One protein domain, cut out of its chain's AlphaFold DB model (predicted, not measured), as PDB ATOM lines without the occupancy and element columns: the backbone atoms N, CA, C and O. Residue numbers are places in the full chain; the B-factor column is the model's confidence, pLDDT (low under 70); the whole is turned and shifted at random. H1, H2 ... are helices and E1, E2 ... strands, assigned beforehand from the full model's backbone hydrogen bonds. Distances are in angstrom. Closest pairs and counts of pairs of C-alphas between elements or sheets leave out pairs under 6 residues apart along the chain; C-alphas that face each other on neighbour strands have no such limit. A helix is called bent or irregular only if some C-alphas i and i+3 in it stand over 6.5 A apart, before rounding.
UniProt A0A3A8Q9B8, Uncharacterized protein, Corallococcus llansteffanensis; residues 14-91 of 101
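Overview. This is residues 14 to 91 of the 101 residues of an uncharacterized protein of Corallococcus llansteffanensis (UniProt A0A3A8Q9B8). A very short strand hairpin, E1 and E2, lies in the middle, with the bent helix H1 making an open L round one side of it and the straight helix H2 on another side. The helices touch no other helix, and two long loops, residues 39 to 51 and residues 55 to 69, join H1 to the hairpin and E1 to E2. The printed part has 78 residues with two named helices and two named strands, in the order H1, E1, E2, H2; the sheet has the order E1 - E2 and is antiparallel. The class is mostly helix, with 40 of the 46 residues in named elements in helices. The whole is compact, with a radius of gyration of the C-alphas of 13.0 A, yet elongated in outline, with spans of 38 by 24 by 20 A.

Along the chain. By its hydrogen bonds H1 was assigned as one helix, residues 14 to 38, but it is bent: C-alphas 25 and 28 are 7.5 A apart. Its arm H1a, residues 14 to 25, begins with C-alpha 14 at (132.510, 157.300, 92.959) and is 16.7 A long from first to last C-alpha. Its arm H1b, residues 28 to 38, is 15.1 A long and ends with C-alpha 38 at (116.057, 175.635, 116.164). E1 is residues 52 to 54, 6.5 A long, and E2 is residues 70 to 72, 7.0 A long. H2, residues 75 to 89, is 21.2 A long and ends with C-alpha 89 at (116.644, 148.521, 100.116).

Arrangement. E1 and E2 form a hairpin of antiparallel neighbour strands, with 142 degrees between their directions. The C-alphas of His 53 and Ile 71 face each other at 5.3 A. N 53 and O 71 are 2.8 A apart, and N 71 and O 53 are 3.1 A apart, both within hydrogen-bond range. The closest C-alphas of E1 and H2 are those of His 53 and His 78, 6.5 A apart. The arms H1a and H1b stand at a steep tilt of 60 degrees. H1a is apart from E1, E2 and H2, and H1b is apart from E2 and H2. Every O i to N i+4 pair is within hydrogen-bond range in H1a and H2; in H1b, 6 of 7 are.

Size, cuts and confidence. The two C-alphas farthest apart are those of Arg 36 and Asn 91, at 39.3 A. The printed part has no cut. The links from H1 to E1, 13 residues, and from E1 to E2, 15 residues, are long; the link from E2 to H2, 2 residues, is tight. The mean pLDDT of the printed part is 92.0, and no printed residue is under 70.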
ATOM      1  N   ALA A  14     131.944 155.977  93.216       93.38
ATOM      2  CA  ALA A  14     132.510 157.300  92.959       93.38
ATOM      3  C   ALA A  14     131.489 158.429  93.187       93.38
ATOM      4  O   ALA A  14     131.818 159.445  93.796       93.38
ATOM      5  N   GLN A  15     130.239 158.243  92.750       91.88
ATOM      6  CA  GLN A  15     129.165 159.211  92.987       91.88
ATOM      7  C   GLN A  15     128.836 159.315  94.479       91.88
ATOM      8  O   GLN A  15     128.738 160.422  95.004       91.88
ATOM      9  N   THR A  16     128.742 158.187  95.184       90.31
ATOM     10  CA  THR A  16     128.507 158.172  96.634       90.31
ATOM     11  C   THR A  16     129.635 158.876  97.393       90.31
ATOM     12  O   THR A  16     129.371 159.686  98.283       90.31
ATOM     13  N   ALA A  17     130.895 158.648  97.007       92.31
ATOM     14  CA  ALA A  17     132.043 159.336  97.593       92.31
ATOM     15  C   ALA A  17     131.983 160.858  97.368       92.31
ATOM     16  O   ALA A  17     132.200 161.625  98.309       92.31
ATOM     17  N   ALA A  18     131.616 161.301  96.161       92.94
ATOM     18  CA  ALA A  18     131.434 162.719  95.860       92.94
ATOM     19  C   ALA A  18     130.303 163.348  96.695       92.94
ATOM     20  O   ALA A  18     130.465 164.441  97.237       92.94
ATOM     21  N   GLN A  19     129.176 162.651  96.865       92.50
ATOM     22  CA  GLN A  19     128.069 163.115  97.710       92.50
ATOM     23  C   GLN A  19     128.490 163.230  99.181       92.50
ATOM     24  O   GLN A  19     128.163 164.217  99.842       92.50
ATOM     25  N   ARG A  20     129.277 162.269  99.680       92.44
ATOM     26  CA  ARG A  20     129.844 162.328 101.031       92.44
ATOM     27  C   ARG A  20     130.762 163.534 101.199       92.44
ATOM     28  O   ARG A  20     130.604 164.280 102.156       92.44
ATOM     29  N   GLN A  21     131.667 163.769 100.254       95.25
ATOM     30  CA  GLN A  21     132.560 164.928 100.292       95.25
ATOM     31  C   GLN A  21     131.783 166.254 100.295       95.25
ATOM     32  O   GLN A  21     132.131 167.173 101.033       95.25
ATOM     33  N   ARG A  22     130.696 166.348  99.518       95.00
ATOM     34  CA  ARG A  22     129.809 167.522  99.536       95.00
ATOM     35  C   ARG A  22     129.195 167.761 100.914       95.00
ATOM     36  O   ARG A  22     129.161 168.907 101.348       95.00
ATOM     37  N   TRP A  23     128.736 166.709 101.596       94.56
ATOM     38  CA  TRP A  23     128.240 166.825 102.969       94.56
ATOM     39  C   TRP A  23     129.334 167.296 103.933       94.56
ATOM     40  O   TRP A  23     129.113 168.252 104.673       94.56
ATOM     41  N   GLU A  24     130.520 166.682 103.894       95.44
ATOM     42  CA  GLU A  24     131.630 167.043 104.789       95.44
ATOM     43  C   GLU A  24     132.011 168.525 104.678       95.44
ATOM     44  O   GLU A  24     132.224 169.182 105.692       95.44
ATOM     45  N   ASN A  25     132.000 169.077 103.463       96.81
ATOM     46  CA  ASN A  25     132.293 170.492 103.224       96.81
ATOM     47  C   ASN A  25     131.165 171.442 103.672       96.81
ATOM     48  O   ASN A  25     131.403 172.633 103.858       96.81
ATOM     49  N   PHE A  26     129.932 170.949 103.802       95.62
ATOM     50  CA  PHE A  26     128.738 171.760 104.066       95.62
ATOM     51  C   PHE A  26     128.275 171.710 105.529       95.62
ATOM     52  O   PHE A  26     127.666 172.665 106.019       95.62
ATOM     53  N   ARG A  27     128.558 170.612 106.241       95.69
ATOM     54  CA  ARG A  27     127.939 170.278 107.534       95.69
ATOM     55  C   ARG A  27     128.094 171.342 108.616       95.69
ATOM     56  O   ARG A  27     127.169 171.542 109.397       95.69
ATOM     57  N   ASP A  28     129.228 172.033 108.675       95.81
ATOM     58  CA  ASP A  28     129.475 173.003 109.743       95.81
ATOM     59  C   ASP A  28     128.663 174.286 109.518       95.81
ATOM     60  O   ASP A  28     127.978 174.750 110.429       95.81
ATOM     61  N   GLY A  29     128.602 174.777 108.275       95.88
ATOM     62  CA  GLY A  29     127.723 175.891 107.903       95.88
ATOM     63  C   GLY A  29     126.233 175.535 107.995       95.88
ATOM     64  O   GLY A  29     125.410 176.386 108.333       95.88
ATOM     65  N   PHE A  30     125.868 174.275 107.742       95.69
ATOM     66  CA  PHE A  30     124.509 173.785 107.979       95.69
ATOM     67  C   PHE A  30     124.134 173.849 109.463       95.69
ATOM     68  O   PHE A  30     123.080 174.380 109.806       95.69
ATOM     69  N   ARG A  31     125.003 173.353 110.354       96.25
ATOM     70  CA  ARG A  31     124.786 173.390 111.811       96.25
ATOM     71  C   ARG A  31     124.673 174.815 112.334       96.25
ATOM     72  O   ARG A  31     123.817 175.090 113.173       96.25
ATOM     73  N   GLU A  32     125.478 175.733 111.808       95.81
ATOM     74  CA  GLU A  32     125.365 177.150 112.145       95.81
ATOM     75  C   GLU A  32     123.987 177.701 111.754       95.81
ATOM     76  O   GLU A  32     123.297 178.294 112.583       95.81
ATOM     77  N   GLN A  33     123.535 177.459 110.521       94.88
ATOM     78  CA  GLN A  33     122.209 177.883 110.064       94.88
ATOM     79  C   GLN A  33     121.078 177.238 110.873       94.88
ATOM     80  O   GLN A  33     120.104 177.908 111.219       94.88
ATOM     81  N   TRP A  34     121.227 175.963 111.233       94.94
ATOM     82  CA  TRP A  34     120.267 175.233 112.056       94.94
ATOM     83  C   TRP A  34     120.132 175.904 113.418       94.94
ATOM     84  O   TRP A  34     119.015 176.148 113.879       94.94
ATOM     85  N   SER A  35     121.269 176.286 114.011       96.62
ATOM     86  CA  SER A  35     121.317 176.932 115.322       96.62
ATOM     87  C   SER A  35     120.505 178.220 115.391       96.62
ATOM     88  O   SER A  35     119.850 178.488 116.399       96.62
ATOM     89  N   ARG A  36     120.464 178.966 114.283       96.25
ATOM     90  CA  ARG A  36     119.701 180.210 114.156       96.25
ATOM     91  C   ARG A  36     118.187 179.985 114.146       96.25
ATOM     92  O   ARG A  36     117.451 180.902 114.489       96.25
ATOM     93  N   ARG A  37     117.716 178.797 113.745       94.00
ATOM     94  CA  ARG A  37     116.281 178.481 113.614       94.00
ATOM     95  C   ARG A  37     115.738 177.632 114.760       94.00
ATOM     96  O   ARG A  37     114.602 177.837 115.171       94.00
ATOM     97  N   PHE A  38     116.523 176.674 115.241       95.06
ATOM     98  CA  PHE A  38     116.057 175.635 116.164       95.06
ATOM     99  C   PHE A  38     116.852 175.578 117.473       95.06
ATOM    100  O   PHE A  38     116.534 174.773 118.344       95.06
ATOM    101  N   GLY A  39     117.873 176.425 117.626       96.50
ATOM    102  CA  GLY A  39     118.843 176.317 118.711       96.50
ATOM    103  C   GLY A  39     119.980 175.350 118.379       96.50
ATOM    104  O   GLY A  39     119.998 174.718 117.322       96.50
ATOM    105  N   GLN A  40     120.968 175.293 119.273       97.12
ATOM    106  CA  GLN A  40     122.243 174.609 119.041       97.12
ATOM    107  C   GLN A  40     122.069 173.181 118.520       97.12
ATOM    108  O   GLN A  40     121.184 172.444 118.956       97.12
ATOM    109  N   TRP A  41     122.946 172.796 117.588       97.31
ATOM    110  CA  TRP A  41     123.003 171.413 117.131       97.31
ATOM    111  C   TRP A  41     123.286 170.502 118.333       97.31
ATOM    112  O   TRP A  41     124.193 170.807 119.112       97.31
ATOM    113  N   PRO A  42     122.523 169.414 118.525       97.69
ATOM    114  CA  PRO A  42     122.669 168.594 119.713       97.69
ATOM    115  C   PRO A  42     124.006 167.850 119.717       97.69
ATOM    116  O   PRO A  42     124.524 167.420 118.678       97.69
ATOM    117  N   THR A  43     124.544 167.682 120.920       97.56
ATOM    118  CA  THR A  43     125.792 166.970 121.177       97.56
ATOM    119  C   THR A  43     125.563 165.789 122.109       97.56
ATOM    120  O   THR A  43     124.575 165.731 122.844       97.56
ATOM    121  N   ASP A  44     126.458 164.809 122.071       96.38
ATOM    122  CA  ASP A  44     126.508 163.762 123.088       96.38
ATOM    123  C   ASP A  44     127.065 164.301 124.422       96.38
ATOM    124  O   ASP A  44     127.403 165.482 124.555       96.38
ATOM    125  N   ALA A  45     127.157 163.425 125.427       96.25
ATOM    126  CA  ALA A  45     127.671 163.770 126.752       96.25
ATOM    127  C   ALA A  45     129.154 164.194 126.748       96.25
ATOM    128  O   ALA A  45     129.622 164.786 127.718       96.25
ATOM    129  N   GLN A  46     129.894 163.895 125.678       96.75
ATOM    130  CA  GLN A  46     131.293 164.271 125.480       96.75
ATOM    131  C   GLN A  46     131.433 165.561 124.652       96.75
ATOM    132  O   GLN A  46     132.550 166.026 124.432       96.75
ATOM    133  N   GLY A  47     130.321 166.155 124.206       96.12
ATOM    134  CA  GLY A  47     130.310 167.363 123.385       96.12
ATOM    135  C   GLY A  47     130.494 167.107 121.887       96.12
ATOM    136  O   GLY A  47     130.634 168.064 121.126       96.12
ATOM    137  N   ASN A  48     130.473 165.852 121.421       95.88
ATOM    138  CA  ASN A  48     130.531 165.574 119.989       95.88
ATOM    139  C   ASN A  48     129.172 165.843 119.350       95.88
ATOM    140  O   ASN A  48     128.138 165.392 119.845       95.88
ATOM    141  N   ASN A  49     129.175 166.524 118.207       96.62
ATOM    142  CA  ASN A  49     127.962 166.735 117.423       96.62
ATOM    143  C   ASN A  49     127.310 165.403 117.056       96.62
ATOM    144  O   ASN A  49     127.969 164.506 116.522       96.62
ATOM    145  N   TRP A  50     125.995 165.320 117.242       97.31
ATOM    146  CA  TRP A  50     125.222 164.207 116.708       97.31
ATOM    147  C   TRP A  50     125.415 164.111 115.186       97.31
ATOM    148  O   TRP A  50     125.499 165.150 114.507       97.31
ATOM    149  N   PRO A  51     125.491 162.893 114.622       94.75
ATOM    150  CA  PRO A  51     125.407 162.693 113.184       94.75
ATOM    151  C   PRO A  51     124.176 163.380 112.590       94.75
ATOM    152  O   PRO A  51     123.109 163.418 113.207       94.75
ATOM    153  N   ALA A  52     124.318 163.902 111.373       94.12
ATOM    154  CA  ALA A  52     123.153 164.270 110.586       94.12
ATOM    155  C   ALA A  52     122.667 163.025 109.851       94.12
ATOM    156  O   ALA A  52     123.415 162.428 109.079       94.12
ATOM    157  N   HIS A  53     121.431 162.632 110.123       93.75
ATOM    158  CA  HIS A  53     120.767 161.550 109.430       93.75
ATOM    159  C   HIS A  53     120.139 162.072 108.138       93.75
ATOM    160  O   HIS A  53     119.381 163.045 108.167       93.75
ATOM    161  N   HIS A  54     120.437 161.400 107.026       91.94
ATOM    162  CA  HIS A  54     119.810 161.644 105.732       91.94
ATOM    163  C   HIS A  54     118.534 160.806 105.606       91.94
ATOM    164  O   HIS A  54     118.616 159.588 105.466       91.94
ATOM    165  N   LEU A  55     117.360 161.449 105.626       87.75
ATOM    166  CA  LEU A  55     116.064 160.758 105.501       87.75
ATOM    167  C   LEU A  55     115.977 159.959 104.195       87.75
ATOM    168  O   LEU A  55     115.556 158.805 104.184       87.75
ATOM    169  N   ARG A  56     116.405 160.582 103.097       86.38
ATOM    170  CA  ARG A  56     116.690 159.967 101.801       86.38
ATOM    171  C   ARG A  56     118.177 159.656 101.765       86.38
ATOM    172  O   ARG A  56     118.995 160.580 101.747       86.38
ATOM    173  N   ASP A  57     118.498 158.371 101.753       84.31
ATOM    174  CA  ASP A  57     119.866 157.879 101.862       84.31
ATOM    175  C   ASP A  57     120.758 158.268 100.675       84.31
ATOM    176  O   ASP A  57     120.337 158.294  99.515       84.31
ATOM    177  N   LEU A  58     122.035 158.523 100.970       83.94
ATOM    178  CA  LEU A  58     123.041 158.900  99.977       83.94
ATOM    179  C   LEU A  58     123.342 157.774  98.984       83.94
ATOM    180  O   LEU A  58     123.534 158.059  97.800       83.94
ATOM    181  N   HIS A  59     123.347 156.511  99.428       83.00
ATOM    182  CA  HIS A  59     123.563 155.350  98.551       83.00
ATOM    183  C   HIS A  59     122.358 155.067  97.651       83.00
ATOM    184  O   HIS A  59     122.422 154.179  96.811       83.00
ATOM    185  N   HIS A  60     121.284 155.845  97.776       83.00
ATOM    186  CA  HIS A  60     120.076 155.727  96.967       83.00
ATOM    187  C   HIS A  60     119.685 157.071  96.334       83.00
ATOM    188  O   HIS A  60     118.523 157.318  96.021       83.00
ATOM    189  N   GLY A  61     120.672 157.953  96.120       80.38
ATOM    190  CA  GLY A  61     120.505 159.198  95.364       80.38
ATOM    191  C   GLY A  61     119.983 160.386  96.176       80.38
ATOM    192  O   GLY A  61     119.678 161.431  95.600       80.38
ATOM    193  N   GLY A  62     119.905 160.264  97.502       86.31
ATOM    194  CA  GLY A  62     119.555 161.359  98.398       86.31
ATOM    195  C   GLY A  62     120.485 162.564  98.239       86.31
ATOM    196  O   GLY A  62     121.698 162.429  98.046       86.31
ATOM    197  N   ASN A  63     119.916 163.768  98.315       89.50
ATOM    198  CA  ASN A  63     120.700 164.996  98.265       89.50
ATOM    199  C   ASN A  63     121.379 165.231  99.632       89.50
ATOM    200  O   ASN A  63     120.671 165.380 100.634       89.50
ATOM    201  N   PRO A  64     122.724 165.288  99.697       91.25
ATOM    202  CA  PRO A  64     123.467 165.391 100.949       91.25
ATOM    203  C   PRO A  64     123.276 166.702 101.700       91.25
ATOM    204  O   PRO A  64     123.598 166.755 102.882       91.25
ATOM    205  N   THR A  65     122.811 167.750 101.021       92.69
ATOM    206  CA  THR A  65     122.744 169.118 101.555       92.69
ATOM    207  C   THR A  65     121.337 169.703 101.487       92.69
ATOM    208  O   THR A  65     121.165 170.907 101.654       92.69
ATOM    209  N   ASP A  66     120.337 168.880 101.178       92.62
ATOM    210  CA  ASP A  66     118.943 169.314 101.175       92.62
ATOM    211  C   ASP A  66     118.467 169.524 102.616       92.62
ATOM    212  O   ASP A  66     118.572 168.633 103.461       92.62
ATOM    213  N   TRP A  67     117.956 170.725 102.885       90.94
ATOM    214  CA  TRP A  67     117.522 171.150 104.212       90.94
ATOM    215  C   TRP A  67     116.394 170.278 104.764       90.94
ATOM    216  O   TRP A  67     116.339 170.016 105.961       90.94
ATOM    217  N   GLU A  68     115.531 169.772 103.886       90.44
ATOM    218  CA  GLU A  68     114.416 168.894 104.249       90.44
ATOM    219  C   GLU A  68     114.828 167.416 104.302       90.44
ATOM    220  O   GLU A  68     113.990 166.527 104.443       90.44
ATOM    221  N   ASN A  69     116.121 167.127 104.144       91.12
ATOM    222  CA  ASN A  69     116.655 165.772 104.162       91.12
ATOM    223  C   ASN A  69     117.493 165.458 105.403       91.12
ATOM    224  O   ASN A  69     117.966 164.335 105.530       91.12
ATOM    225  N   LEU A  70     117.717 166.432 106.285       93.25
ATOM    226  CA  LEU A  70     118.722 166.353 107.339       93.25
ATOM    227  C   LEU A  70     118.098 166.578 108.710       93.25
ATOM    228  O   LEU A  70     117.498 167.621 108.964       93.25
ATOM    229  N   ILE A  71     118.310 165.627 109.616       93.69
ATOM    230  CA  ILE A  71     117.946 165.769 111.028       93.69
ATOM    231  C   ILE A  71     119.099 165.311 111.926       93.69
ATOM    232  O   ILE A  71     119.805 164.365 111.572       93.69
ATOM    233  N   PRO A  72     119.326 165.945 113.087       95.94
ATOM    234  CA  PRO A  72     120.263 165.413 114.062       95.94
ATOM    235  C   PRO A  72     119.738 164.091 114.626       95.94
ATOM    236  O   PRO A  72     118.561 163.982 114.966       95.94
ATOM    237  N   MET A  73     120.615 163.102 114.768       95.94
ATOM    238  CA  MET A  73     120.257 161.800 115.326       95.94
ATOM    239  C   MET A  73     121.337 161.316 116.297       95.94
ATOM    240  O   MET A  73     122.512 161.371 115.933       95.94
ATOM    241  N   PRO A  74     120.989 160.803 117.493       96.56
ATOM    242  CA  PRO A  74     121.958 160.160 118.374       96.56
ATOM    243  C   PRO A  74     122.732 159.067 117.639       96.56
ATOM    244  O   PRO A  74     122.170 158.358 116.805       96.56
ATOM    245  N   SER A  75     124.020 158.918 117.950       94.50
ATOM    246  CA  SER A  75     124.914 158.015 117.209       94.50
ATOM    247  C   SER A  75     124.421 156.560 117.187       94.50
ATOM    248  O   SER A  75     124.468 155.897 116.148       94.50
ATOM    249  N   ASP A  76     123.874 156.070 118.303       94.38
ATOM    250  CA  ASP A  76     123.353 154.706 118.403       94.38
ATOM    251  C   ASP A  76     122.088 154.507 117.550       94.38
ATOM    252  O   ASP A  76     121.948 153.483 116.878       94.38
ATOM    253  N   ILE A  77     121.187 155.494 117.526       95.25
ATOM    254  CA  ILE A  77     119.981 155.470 116.693       95.25
ATOM    255  C   ILE A  77     120.357 155.611 115.216       95.25
ATOM    256  O   ILE A  77     119.860 154.853 114.386       95.25
ATOM    257  N   HIS A  78     121.286 156.509 114.888       93.94
ATOM    258  CA  HIS A  78     121.805 156.683 113.534       93.94
ATOM    259  C   HIS A  78     122.382 155.367 112.984       93.94
ATOM    260  O   HIS A  78     122.071 154.965 111.864       93.94
ATOM    261  N   GLY A  79     123.166 154.648 113.793       92.06
ATOM    262  CA  GLY A  79     123.685 153.327 113.433       92.06
ATOM    263  C   GLY A  79     122.586 152.283 113.201       92.06
ATOM    264  O   GLY A  79     122.637 151.553 112.212       92.06
ATOM    265  N   LYS A  80     121.567 152.237 114.071       92.75
ATOM    266  CA  LYS A  80     120.416 151.324 113.925       92.75
ATOM    267  C   LYS A  80     119.629 151.601 112.639       92.75
ATOM    268  O   LYS A  80     119.313 150.662 111.911       92.75
ATOM    269  N   LEU A  81     119.352 152.871 112.337       89.12
ATOM    270  CA  LEU A  81     118.604 153.276 111.141       89.12
ATOM    271  C   LEU A  81     119.322 152.883 109.850       89.12
ATOM    272  O   LEU A  81     118.676 152.359 108.949       89.12
ATOM    273  N   ASN A  82     120.649 153.028 109.785       85.50
ATOM    274  CA  ASN A  82     121.425 152.571 108.627       85.50
ATOM    275  C   ASN A  82     121.217 151.071 108.352       85.50
ATOM    276  O   ASN A  82     121.074 150.658 107.203       85.50
ATOM    277  N   GLY A  83     121.157 150.249 109.406       85.38
ATOM    278  CA  GLY A  83     120.853 148.823 109.280       85.38
ATOM    279  C   GLY A  83     119.446 148.560 108.738       85.38
ATOM    280  O   GLY A  83     119.283 147.748 107.828       85.38
ATOM    281  N   LEU A  84     118.441 149.271 109.255       86.00
ATOM    282  CA  LEU A  84     117.048 149.145 108.806       86.00
ATOM    283  C   LEU A  84     116.874 149.598 107.350       86.00
ATOM    284  O   LEU A  84     116.204 148.920 106.576       86.00
ATOM    285  N   TYR A  85     117.534 150.685 106.951       84.81
ATOM    286  CA  TYR A  85     117.535 151.178 105.574       84.81
ATOM    287  C   TYR A  85     118.148 150.152 104.621       84.81
ATOM    288  O   TYR A  85     117.548 149.828 103.602       84.81
ATOM    289  N   ASN A  86     119.288 149.558 104.977       82.56
ATOM    290  CA  ASN A  86     119.900 148.508 104.161       82.56
ATOM    291  C   ASN A  86     118.977 147.292 103.989       82.56
ATOM    292  O   ASN A  86     118.887 146.742 102.894       82.56
ATOM    293  N   GLN A  87     118.265 146.879 105.042       83.12
ATOM    294  CA  GLN A  87     117.281 145.795 104.944       83.12
ATOM    295  C   GLN A  87     116.094 146.175 104.049       83.12
ATOM    296  O   GLN A  87     115.629 145.351 103.262       83.12
ATOM    297  N   CYS A  88     115.634 147.424 104.154       82.56
ATOM    298  CA  CYS A  88     114.579 147.993 103.326       82.56
ATOM    299  C   CYS A  88     114.968 147.980 101.839       82.56
ATOM    300  O   CYS A  88     114.253 147.412 101.015       82.56
ATOM    301  N   TYR A  89     116.147 148.499 101.494       80.94
ATOM    302  CA  TYR A  89     116.644 148.521 100.116       80.94
ATOM    303  C   TYR A  89     117.008 147.142  99.560       80.94
ATOM    304  O   TYR A  89     116.907 146.928  98.355       80.94
ATOM    305  N   ALA A  90     117.350 146.176 100.417       82.81
ATOM    306  CA  ALA A  90     117.518 144.782 100.007       82.81
ATOM    307  C   ALA A  90     116.199 144.119  99.564       82.81
ATOM    308  O   ALA A  90     116.228 142.988  99.083       82.81
ATOM    309  N   ASN A  91     115.058 144.805  99.718       79.44
ATOM    310  CA  ASN A  91     113.738 144.341  99.303       79.44
ATOM    311  C   ASN A  91     113.394 142.958  99.891       79.44
ATOM    312  O   ASN A  91     112.823 142.094  99.225       79.44
TER     313      ASN A  91